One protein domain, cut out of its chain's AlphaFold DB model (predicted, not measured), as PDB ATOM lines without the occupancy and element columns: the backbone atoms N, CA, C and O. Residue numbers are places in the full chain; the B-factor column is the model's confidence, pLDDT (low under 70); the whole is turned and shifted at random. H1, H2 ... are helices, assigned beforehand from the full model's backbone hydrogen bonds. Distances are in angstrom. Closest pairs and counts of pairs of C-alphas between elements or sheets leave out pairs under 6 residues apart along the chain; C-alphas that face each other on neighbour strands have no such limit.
ATOM      1  N   GLY A  13       3.929  49.759 -41.117       90.88
ATOM      2  CA  GLY A  13       5.349  49.632 -41.468       90.88
ATOM      3  C   GLY A  13       6.122  48.601 -40.630       90.88
ATOM      4  O   GLY A  13       6.898  47.808 -41.164       90.88
ATOM      5  N   THR A  14       5.866  48.530 -39.319       87.88
ATOM      6  CA  THR A  14       6.515  47.542 -38.436       87.88
ATOM      7  C   THR A  14       6.087  46.102 -38.729       87.88
ATOM      8  O   THR A  14       6.926  45.193 -38.690       87.88
ATOM      9  N   ASN A  15       4.806  45.875 -39.031       88.62
ATOM     10  CA  ASN A  15       4.305  44.537 -39.344       88.62
ATOM     11  C   ASN A  15       4.806  44.074 -40.720       88.62
ATOM     12  O   ASN A  15       5.270  42.944 -40.843       88.62
ATOM     13  N   GLU A  16       4.848  44.965 -41.710       91.94
ATOM     14  CA  GLU A  16       5.349  44.676 -43.055       91.94
ATOM     15  C   GLU A  16       6.845  44.347 -43.035       91.94
ATOM     16  O   GLU A  16       7.269  43.340 -43.604       91.94
ATOM     17  N   ASN A  17       7.643  45.116 -42.289       90.44
ATOM     18  CA  ASN A  17       9.064  44.830 -42.084       90.44
ATOM     19  C   ASN A  17       9.292  43.477 -41.381       90.44
ATOM     20  O   ASN A  17      10.180  42.712 -41.765       90.44
ATOM     21  N   THR A  18       8.493  43.156 -40.361       90.56
ATOM     22  CA  THR A  18       8.587  41.863 -39.662       90.56
ATOM     23  C   THR A  18       8.204  40.705 -40.584       90.56
ATOM     24  O   THR A  18       8.935  39.717 -40.654       90.56
ATOM     25  N   ASN A  19       7.140  40.859 -41.374       90.12
ATOM     26  CA  ASN A  19       6.725  39.879 -42.378       90.12
ATOM     27  C   ASN A  19       7.804  39.661 -43.445       90.12
ATOM     28  O   ASN A  19       8.071  38.522 -43.819       90.12
ATOM     29  N   GLY A  20       8.488  40.720 -43.885       92.00
ATOM     30  CA  GLY A  20       9.630  40.609 -44.795       92.00
ATOM     31  C   GLY A  20      10.768  39.748 -44.233       92.00
ATOM     32  O   GLY A  20      11.395  38.993 -44.973       92.00
ATOM     33  N   ARG A  21      11.016  39.797 -42.917       92.44
ATOM     34  CA  ARG A  21      12.009  38.927 -42.260       92.44
ATOM     35  C   ARG A  21      11.519  37.493 -42.121       92.44
ATOM     36  O   ARG A  21      12.312  36.581 -42.318       92.44
ATOM     37  N   LEU A  22      10.240  37.289 -41.812       92.12
ATOM     38  CA  LEU A  22       9.632  35.954 -41.767       92.12
ATOM     39  C   LEU A  22       9.701  35.258 -43.131       92.12
ATOM     40  O   LEU A  22      10.005  34.072 -43.194       92.12
ATOM     41  N   ARG A  23       9.529  36.011 -44.223       92.94
ATOM     42  CA  ARG A  23       9.629  35.501 -45.599       92.94
ATOM     43  C   ARG A  23      11.022  34.999 -45.995       92.94
ATOM     44  O   ARG A  23      11.145  34.301 -46.993       92.94
ATOM     45  N   GLN A  24      12.063  35.316 -45.218       92.69
ATOM     46  CA  GLN A  24      13.400  34.729 -45.393       92.69
ATOM     47  C   GLN A  24      13.445  33.260 -44.944       92.69
ATOM     48  O   GLN A  24      14.307  32.522 -45.406       92.69
ATOM     49  N   TYR A  25      12.533  32.852 -44.056       92.50
ATOM     50  CA  TYR A  25      12.430  31.492 -43.524       92.50
ATOM     51  C   TYR A  25      11.268  30.716 -44.148       92.50
ATOM     52  O   TYR A  25      11.401  29.531 -44.431       92.50
ATOM     53  N   PHE A  26      10.144  31.392 -44.405       91.31
ATOM     54  CA  PHE A  26       8.939  30.794 -44.976       91.31
ATOM     55  C   PHE A  26       8.606  31.467 -46.312       91.31
ATOM     56  O   PHE A  26       8.127  32.605 -46.306       91.31
ATOM     57  N   PRO A  27       8.843  30.803 -47.457       85.62
ATOM     58  CA  PRO A  27       8.479  31.334 -48.766       85.62
ATOM     59  C   PRO A  27       7.008  31.766 -48.832       85.62
ATOM     60  O   PRO A  27       6.149  31.255 -48.106       85.62
ATOM     61  N   SER A  36       6.583  21.944 -37.879       95.12
ATOM     62  CA  SER A  36       6.535  21.539 -36.481       95.12
ATOM     63  C   SER A  36       6.581  22.756 -35.555       95.12
ATOM     64  O   SER A  36       7.148  23.805 -35.873       95.12
ATOM     65  N   ALA A  37       6.013  22.606 -34.356       94.69
ATOM     66  CA  ALA A  37       6.099  23.640 -33.328       94.69
ATOM     67  C   ALA A  37       7.559  23.992 -32.982       94.69
ATOM     68  O   ALA A  37       7.856  25.146 -32.684       94.69
ATOM     69  N   GLU A  38       8.468  23.017 -33.065       96.00
ATOM     70  CA  GLU A  38       9.900  23.205 -32.822       96.00
ATOM     71  C   GLU A  38      10.558  24.069 -33.905       96.00
ATOM     72  O   GLU A  38      11.263  25.022 -33.578       96.00
ATOM     73  N   GLU A  39      10.275  23.821 -35.187       93.88
ATOM     74  CA  GLU A  39      10.783  24.653 -36.287       93.88
ATOM     75  C   GLU A  39      10.263  26.092 -36.195       93.88
ATOM     76  O   GLU A  39      11.024  27.052 -36.355       93.88
ATOM     77  N   LEU A  40       8.975  26.261 -35.878       94.06
ATOM     78  CA  LEU A  40       8.383  27.582 -35.673       94.06
ATOM     79  C   LEU A  40       9.036  28.310 -34.489       94.06
ATOM     80  O   LEU A  40       9.360  29.497 -34.598       94.06
ATOM     81  N   ALA A  41       9.284  27.605 -33.383       95.25
ATOM     82  CA  ALA A  41       9.971  28.152 -32.217       95.25
ATOM     83  C   ALA A  41      11.429  28.522 -32.529       95.25
ATOM     84  O   ALA A  41      11.887  29.588 -32.117       95.25
ATOM     85  N   ALA A  42      12.140  27.702 -33.305       96.00
ATOM     86  CA  ALA A  42      13.512  27.974 -33.720       96.00
ATOM     87  C   ALA A  42      13.603  29.246 -34.579       96.00
ATOM     88  O   ALA A  42      14.470  30.093 -34.344       96.00
ATOM     89  N   VAL A  43      12.676  29.438 -35.527       95.31
ATOM     90  CA  VAL A  43      12.617  30.664 -36.342       95.31
ATOM     91  C   VAL A  43      12.242  31.879 -35.495       95.31
ATOM     92  O   VAL A  43      12.860  32.940 -35.634       95.31
ATOM     93  N   ALA A  44      11.273  31.744 -34.585       95.38
ATOM     94  CA  ALA A  44      10.916  32.813 -33.657       95.38
ATOM     95  C   ALA A  44      12.118  33.219 -32.788       95.38
ATOM     96  O   ALA A  44      12.431  34.405 -32.683       95.38
ATOM     97  N   HIS A  45      12.847  32.242 -32.247       96.38
ATOM     98  CA  HIS A  45      14.063  32.472 -31.476       96.38
ATOM     99  C   HIS A  45      15.135  33.179 -32.312       96.38
ATOM    100  O   HIS A  45      15.684  34.195 -31.879       96.38
ATOM    101  N   ALA A  46      15.393  32.716 -33.537       96.25
ATOM    102  CA  ALA A  46      16.333  33.360 -34.452       96.25
ATOM    103  C   ALA A  46      15.944  34.818 -34.749       96.25
ATOM    104  O   ALA A  46      16.801  35.699 -34.809       96.25
ATOM    105  N   LEU A  47      14.652  35.119 -34.904       95.06
ATOM    106  CA  LEU A  47      14.186  36.487 -35.130       95.06
ATOM    107  C   LEU A  47      14.333  37.384 -33.899       95.06
ATOM    108  O   LEU A  47      14.724  38.546 -34.072       95.06
ATOM    109  N   SER A  48      14.041  36.852 -32.711       95.19
ATOM    110  CA  SER A  48      14.107  37.548 -31.419       95.19
ATOM    111  C   SER A  48      15.534  37.798 -30.939       95.19
ATOM    112  O   SER A  48      15.777  38.795 -30.268       95.19
ATOM    113  N   THR A  49      16.483  36.947 -31.334       96.00
ATOM    114  CA  THR A  49      17.912  37.062 -30.988       96.00
ATOM    115  C   THR A  49      18.747  37.737 -32.072       96.00
ATOM    116  O   THR A  49      19.925  38.009 -31.870       96.00
ATOM    117  N   ARG A  50      18.172  38.053 -33.240       94.88
ATOM    118  CA  ARG A  50      18.913  38.693 -34.335       94.88
ATOM    119  C   ARG A  50      19.137  40.190 -34.066       94.88
ATOM    120  O   ARG A  50      18.150  40.940 -34.093       94.88
ATOM    121  N   PRO A  51      20.398  40.663 -33.968       95.38
ATOM    122  CA  PRO A  51      20.734  42.078 -33.791       95.38
ATOM    123  C   PRO A  51      20.063  42.998 -34.820       95.38
ATOM    124  O   PRO A  51      19.987  42.680 -36.016       95.38
ATOM    125  N   ARG A  52      19.583  44.168 -34.381       93.38
ATOM    126  CA  ARG A  52      18.981  45.185 -35.259       93.38
ATOM    127  C   ARG A  52      19.764  46.492 -35.195       93.38
ATOM    128  O   ARG A  52      19.860  47.116 -34.143       93.38
ATOM    129  N   LYS A  53      20.229  46.980 -36.349       91.25
ATOM    130  CA  LYS A  53      20.901  48.291 -36.451       91.25
ATOM    131  C   LYS A  53      20.042  49.438 -35.908       91.25
ATOM    132  O   LYS A  53      20.558  50.303 -35.215       91.25
ATOM    133  N   THR A  54      18.732  49.400 -36.151       89.50
ATOM    134  CA  THR A  54      17.775  50.411 -35.666       89.50
ATOM    135  C   THR A  54      17.671  50.488 -34.141       89.50
ATOM    136  O   THR A  54      17.180  51.484 -33.633       89.50
ATOM    137  N   MET A  55      18.132  49.467 -33.409       87.38
ATOM    138  CA  MET A  55      18.143  49.432 -31.940       87.38
ATOM    139  C   MET A  55      19.559  49.555 -31.355       87.38
ATOM    140  O   MET A  55      19.792  49.175 -30.207       87.38
ATOM    141  N   GLY A  56      20.524  50.059 -32.133       93.88
ATOM    142  CA  GLY A  56      21.924  50.135 -31.704       93.88
ATOM    143  C   GLY A  56      22.590  48.761 -31.625       93.88
ATOM    144  O   GLY A  56      23.371  48.507 -30.720       93.88
ATOM    145  N   CYS A  57      22.238  47.860 -32.547       92.88
ATOM    146  CA  CYS A  57      22.700  46.466 -32.593       92.88
ATOM    147  C   CYS A  57      22.226  45.569 -31.439       92.88
ATOM    148  O   CYS A  57      22.627  44.411 -31.394       92.88
ATOM    149  N   ARG A  58      21.303  46.034 -30.591       94.88
ATOM    150  CA  ARG A  58      20.575  45.169 -29.651       94.88
ATOM    151  C   ARG A  58      19.639  44.206 -30.374       94.88
ATOM    152  O   ARG A  58      19.175  44.469 -31.497       94.88
ATOM    153  N   THR A  59      19.352  43.089 -29.727       96.50
ATOM    154  CA  THR A  59      18.337  42.132 -30.164       96.50
ATOM    155  C   THR A  59      16.940  42.595 -29.725       96.50
ATOM    156  O   THR A  59      16.806  43.343 -28.754       96.50
ATOM    157  N   PRO A  60      15.870  42.206 -30.441       94.25
ATOM    158  CA  PRO A  60      14.503  42.477 -30.001       94.25
ATOM    159  C   PRO A  60      14.187  41.964 -28.595       94.25
ATOM    160  O   PRO A  60      13.495  42.666 -27.866       94.25
ATOM    161  N   ALA A  61      14.700  40.787 -28.219       96.38
ATOM    162  CA  ALA A  61      14.514  40.236 -26.878       96.38
ATOM    163  C   ALA A  61      15.122  41.154 -25.805       96.38
ATOM    164  O   ALA A  61      14.413  41.579 -24.903       96.38
ATOM    165  N   GLU A  62      16.380  41.571 -25.972       96.31
ATOM    166  CA  GLU A  62      17.049  42.485 -25.030       96.31
ATOM    167  C   GLU A  62      16.315  43.823 -24.893       96.31
ATOM    168  O   GLU A  62      16.086  44.304 -23.787       96.31
ATOM    169  N   ALA A  63      15.924  44.429 -26.020       94.81
ATOM    170  CA  ALA A  63      15.214  45.707 -26.009       94.81
ATOM    171  C   ALA A  63      13.835  45.595 -25.337       94.81
ATOM    172  O   ALA A  63      13.373  46.540 -24.695       94.81
ATOM    173  N   PHE A  64      13.171  44.447 -25.492       94.31
ATOM    174  CA  PHE A  64      11.900  44.171 -24.839       94.31
ATOM    175  C   PHE A  64      12.070  43.959 -23.331       94.31
ATOM    176  O   PHE A  64      11.331  44.562 -22.556       94.31
ATOM    177  N   ASP A  65      13.070  43.183 -22.913       95.12
ATOM    178  CA  ASP A  65      13.372  42.942 -21.500       95.12
ATOM    179  C   ASP A  65      13.723  44.246 -20.770       95.12
ATOM    180  O   ASP A  65      13.201  44.515 -19.688       95.12
ATOM    181  N   GLU A  66      14.530  45.114 -21.389       93.44
ATOM    182  CA  GLU A  66      14.839  46.454 -20.871       93.44
ATOM    183  C   GLU A  66      13.571  47.311 -20.722       93.44
ATOM    184  O   GLU A  66      13.377  48.000 -19.715       93.44
ATOM    185  N   HIS A  67      12.659  47.241 -21.697       92.56
ATOM    186  CA  HIS A  67      11.387  47.952 -21.626       92.56
ATOM    187  C   HIS A  67      10.498  47.429 -20.486       92.56
ATOM    188  O   HIS A  67       9.935  48.227 -19.736       92.56
ATOM    189  N   LEU A  68      10.409  46.107 -20.300       93.50
ATOM    190  CA  LEU A  68       9.675  45.500 -19.186       93.50
ATOM    191  C   LEU A  68      10.264  45.889 -17.825       93.50
ATOM    192  O   LEU A  68       9.519  46.205 -16.892       93.50
ATOM    193  N   GLN A  69      11.591  45.920 -17.703       91.81
ATOM    194  CA  GLN A  69      12.274  46.389 -16.494       91.81
ATOM    195  C   GLN A  69      11.952  47.862 -16.204       91.81
ATOM    196  O   GLN A  69      11.619  48.214 -15.074       91.81
ATOM    197  N   SER A  70      11.948  48.720 -17.224       89.38
ATOM    198  CA  SER A  70      11.557  50.128 -17.087       89.38
ATOM    199  C   SER A  70      10.098  50.299 -16.636       89.38
ATOM    200  O   SER A  70       9.802  51.085 -15.727       89.38
ATOM    201  N   LEU A  71       9.170  49.526 -17.211       88.62
ATOM    202  CA  LEU A  71       7.757  49.551 -16.822       88.62
ATOM    203  C   LEU A  71       7.559  49.084 -15.377       88.62
ATOM    204  O   LEU A  71       6.866  49.747 -14.606       88.62
ATOM    205  N   THR A  72       8.190  47.978 -14.987       81.12
ATOM    206  CA  THR A  72       8.103  47.456 -13.615       81.12
ATOM    207  C   THR A  72       8.738  48.411 -12.609       81.12
ATOM    208  O   THR A  72       8.136  48.680 -11.573       81.12
ATOM    209  N   GLN A  73       9.872  49.035 -12.932       67.44
ATOM    210  CA  GLN A  73      10.478  50.070 -12.093       67.44
ATOM    211  C   GLN A  73       9.592  51.321 -11.980       67.44
ATOM    212  O   GLN A  73       9.544  51.945 -10.922       67.44
ATOM    213  N   THR A  74       8.845  51.669 -13.031       58.50
ATOM    214  CA  THR A  74       7.858  52.762 -13.008       58.50
ATOM    215  C   THR A  74       6.652  52.418 -12.131       58.50
ATOM    216  O   THR A  74       6.175  53.269 -11.382       58.50
ATOM    217  N   VAL A  75       6.179  51.169 -12.169       58.84
ATOM    218  CA  VAL A  75       5.104  50.675 -11.295       58.84
ATOM    219  C   VAL A  75       5.560  50.645  -9.835       58.84
ATOM    220  O   VAL A  75       4.814  51.090  -8.970       58.84
ATOM    221  N   LEU A  76       6.802  50.236  -9.567       53.59
ATOM    222  CA  LEU A  76       7.421  50.298  -8.235       53.59
ATOM    223  C   LEU A  76       7.732  51.736  -7.771       53.59
ATOM    224  O   LEU A  76       7.979  51.956  -6.588       53.59
ATOM    225  N   ARG A  77       7.742  52.716  -8.687       49.91
ATOM    226  CA  ARG A  77       7.923  54.149  -8.397       49.91
ATOM    227  C   ARG A  77       6.629  54.925  -8.234       49.91
ATOM    228  O   ARG A  77       6.680  56.043  -7.720       49.91
ATOM    229  N   ARG A  78       5.476  54.375  -8.631       44.62
ATOM    230  CA  ARG A  78       4.239  54.858  -8.022       44.62
ATOM    231  C   ARG A  78       4.394  54.529  -6.544       44.62
ATOM    232  O   ARG A  78       4.679  53.368  -6.250       44.62
ATOM    233  N   PRO A  79       4.279  55.505  -5.623       47.59
ATOM    234  CA  PRO A  79       4.087  55.146  -4.234       47.59
ATOM    235  C   PRO A  79       2.968  54.116  -4.272       47.59
ATOM    236  O   PRO A  79       1.908  54.392  -4.842       47.59
ATOM    237  N   VAL A  80       3.228  52.903  -3.787       52.94
ATOM    238  CA  VAL A  80       2.130  52.064  -3.332       52.94
ATOM    239  C   VAL A  80       1.448  52.977  -2.336       52.94
ATOM    240  O   VAL A  80       2.011  53.234  -1.271       52.94
TER     241      VAL A  80
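This is residues 13 to 27 and 36 to 80 of the 109 residues of an uncharacterized protein of Gordonia otitidis NBRC 100426 (UniProt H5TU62). What shape do these atoms make? H2 and H3 meet near their ends in an L-like corner, and the shorter H1 comes near the H2 side of that corner. Residues 65 to 80, of which 65 to 77 belong to H3, stick out as an arm. What is it built of? The printed part has 60 residues with three named helices, H1, H2 and H3 in chain order, and no named strand; its class is all helix. How spread out is it? It is only just loose, close to extended, with a radius of gyration of the C-alphas of 15.3 A, and it is elongated, spanning 51 by 27 by 19 A.

How do the first two helices stand? H1, residues 13 to 22, and H2, residues 37 to 49, are close but not clearly touching; their closest C-alphas, of Arg 21 and Leu 47, are 7.8 A apart. They run opposite ways at a steep tilt of 55 degrees. What does the last helix meet? H3, residues 60 to 77, touches H2 with residues 60 to 61 alone, and H2 touches it with residues 47 to 49 alone. Their closest C-alphas, of Ser 48 and Pro 60, are 5.1 A apart, and their lines are about perpendicular at 73 degrees. H1 and H3 are apart. Are the helix backbones complete? In H1, H2 and H3 every O i to N i+4 pair is within hydrogen-bond range.

Where does H1 begin? C-alpha 13 is at (5.349, 49.632, -41.468), and H1 measures 14.3 A from first to last C-alpha. Where do the other two end? H2, 18.0 A long, ends at C-alpha 49, (17.912, 37.062, -30.988); H3, 25.4 A long, ends at C-alpha 77, (7.923, 54.149, -8.397).

Where is the cut? Residues 28 to 35 are not printed, and C-alphas 27 and 36 are 15.8 A apart across it; the link from H2 to H3 is short. How large is the whole? The two C-alphas farthest apart, of Pro 27 and Pro 79, are 50.7 A apart. Where is confidence low? Residues 73 to 80 have pLDDT under 70.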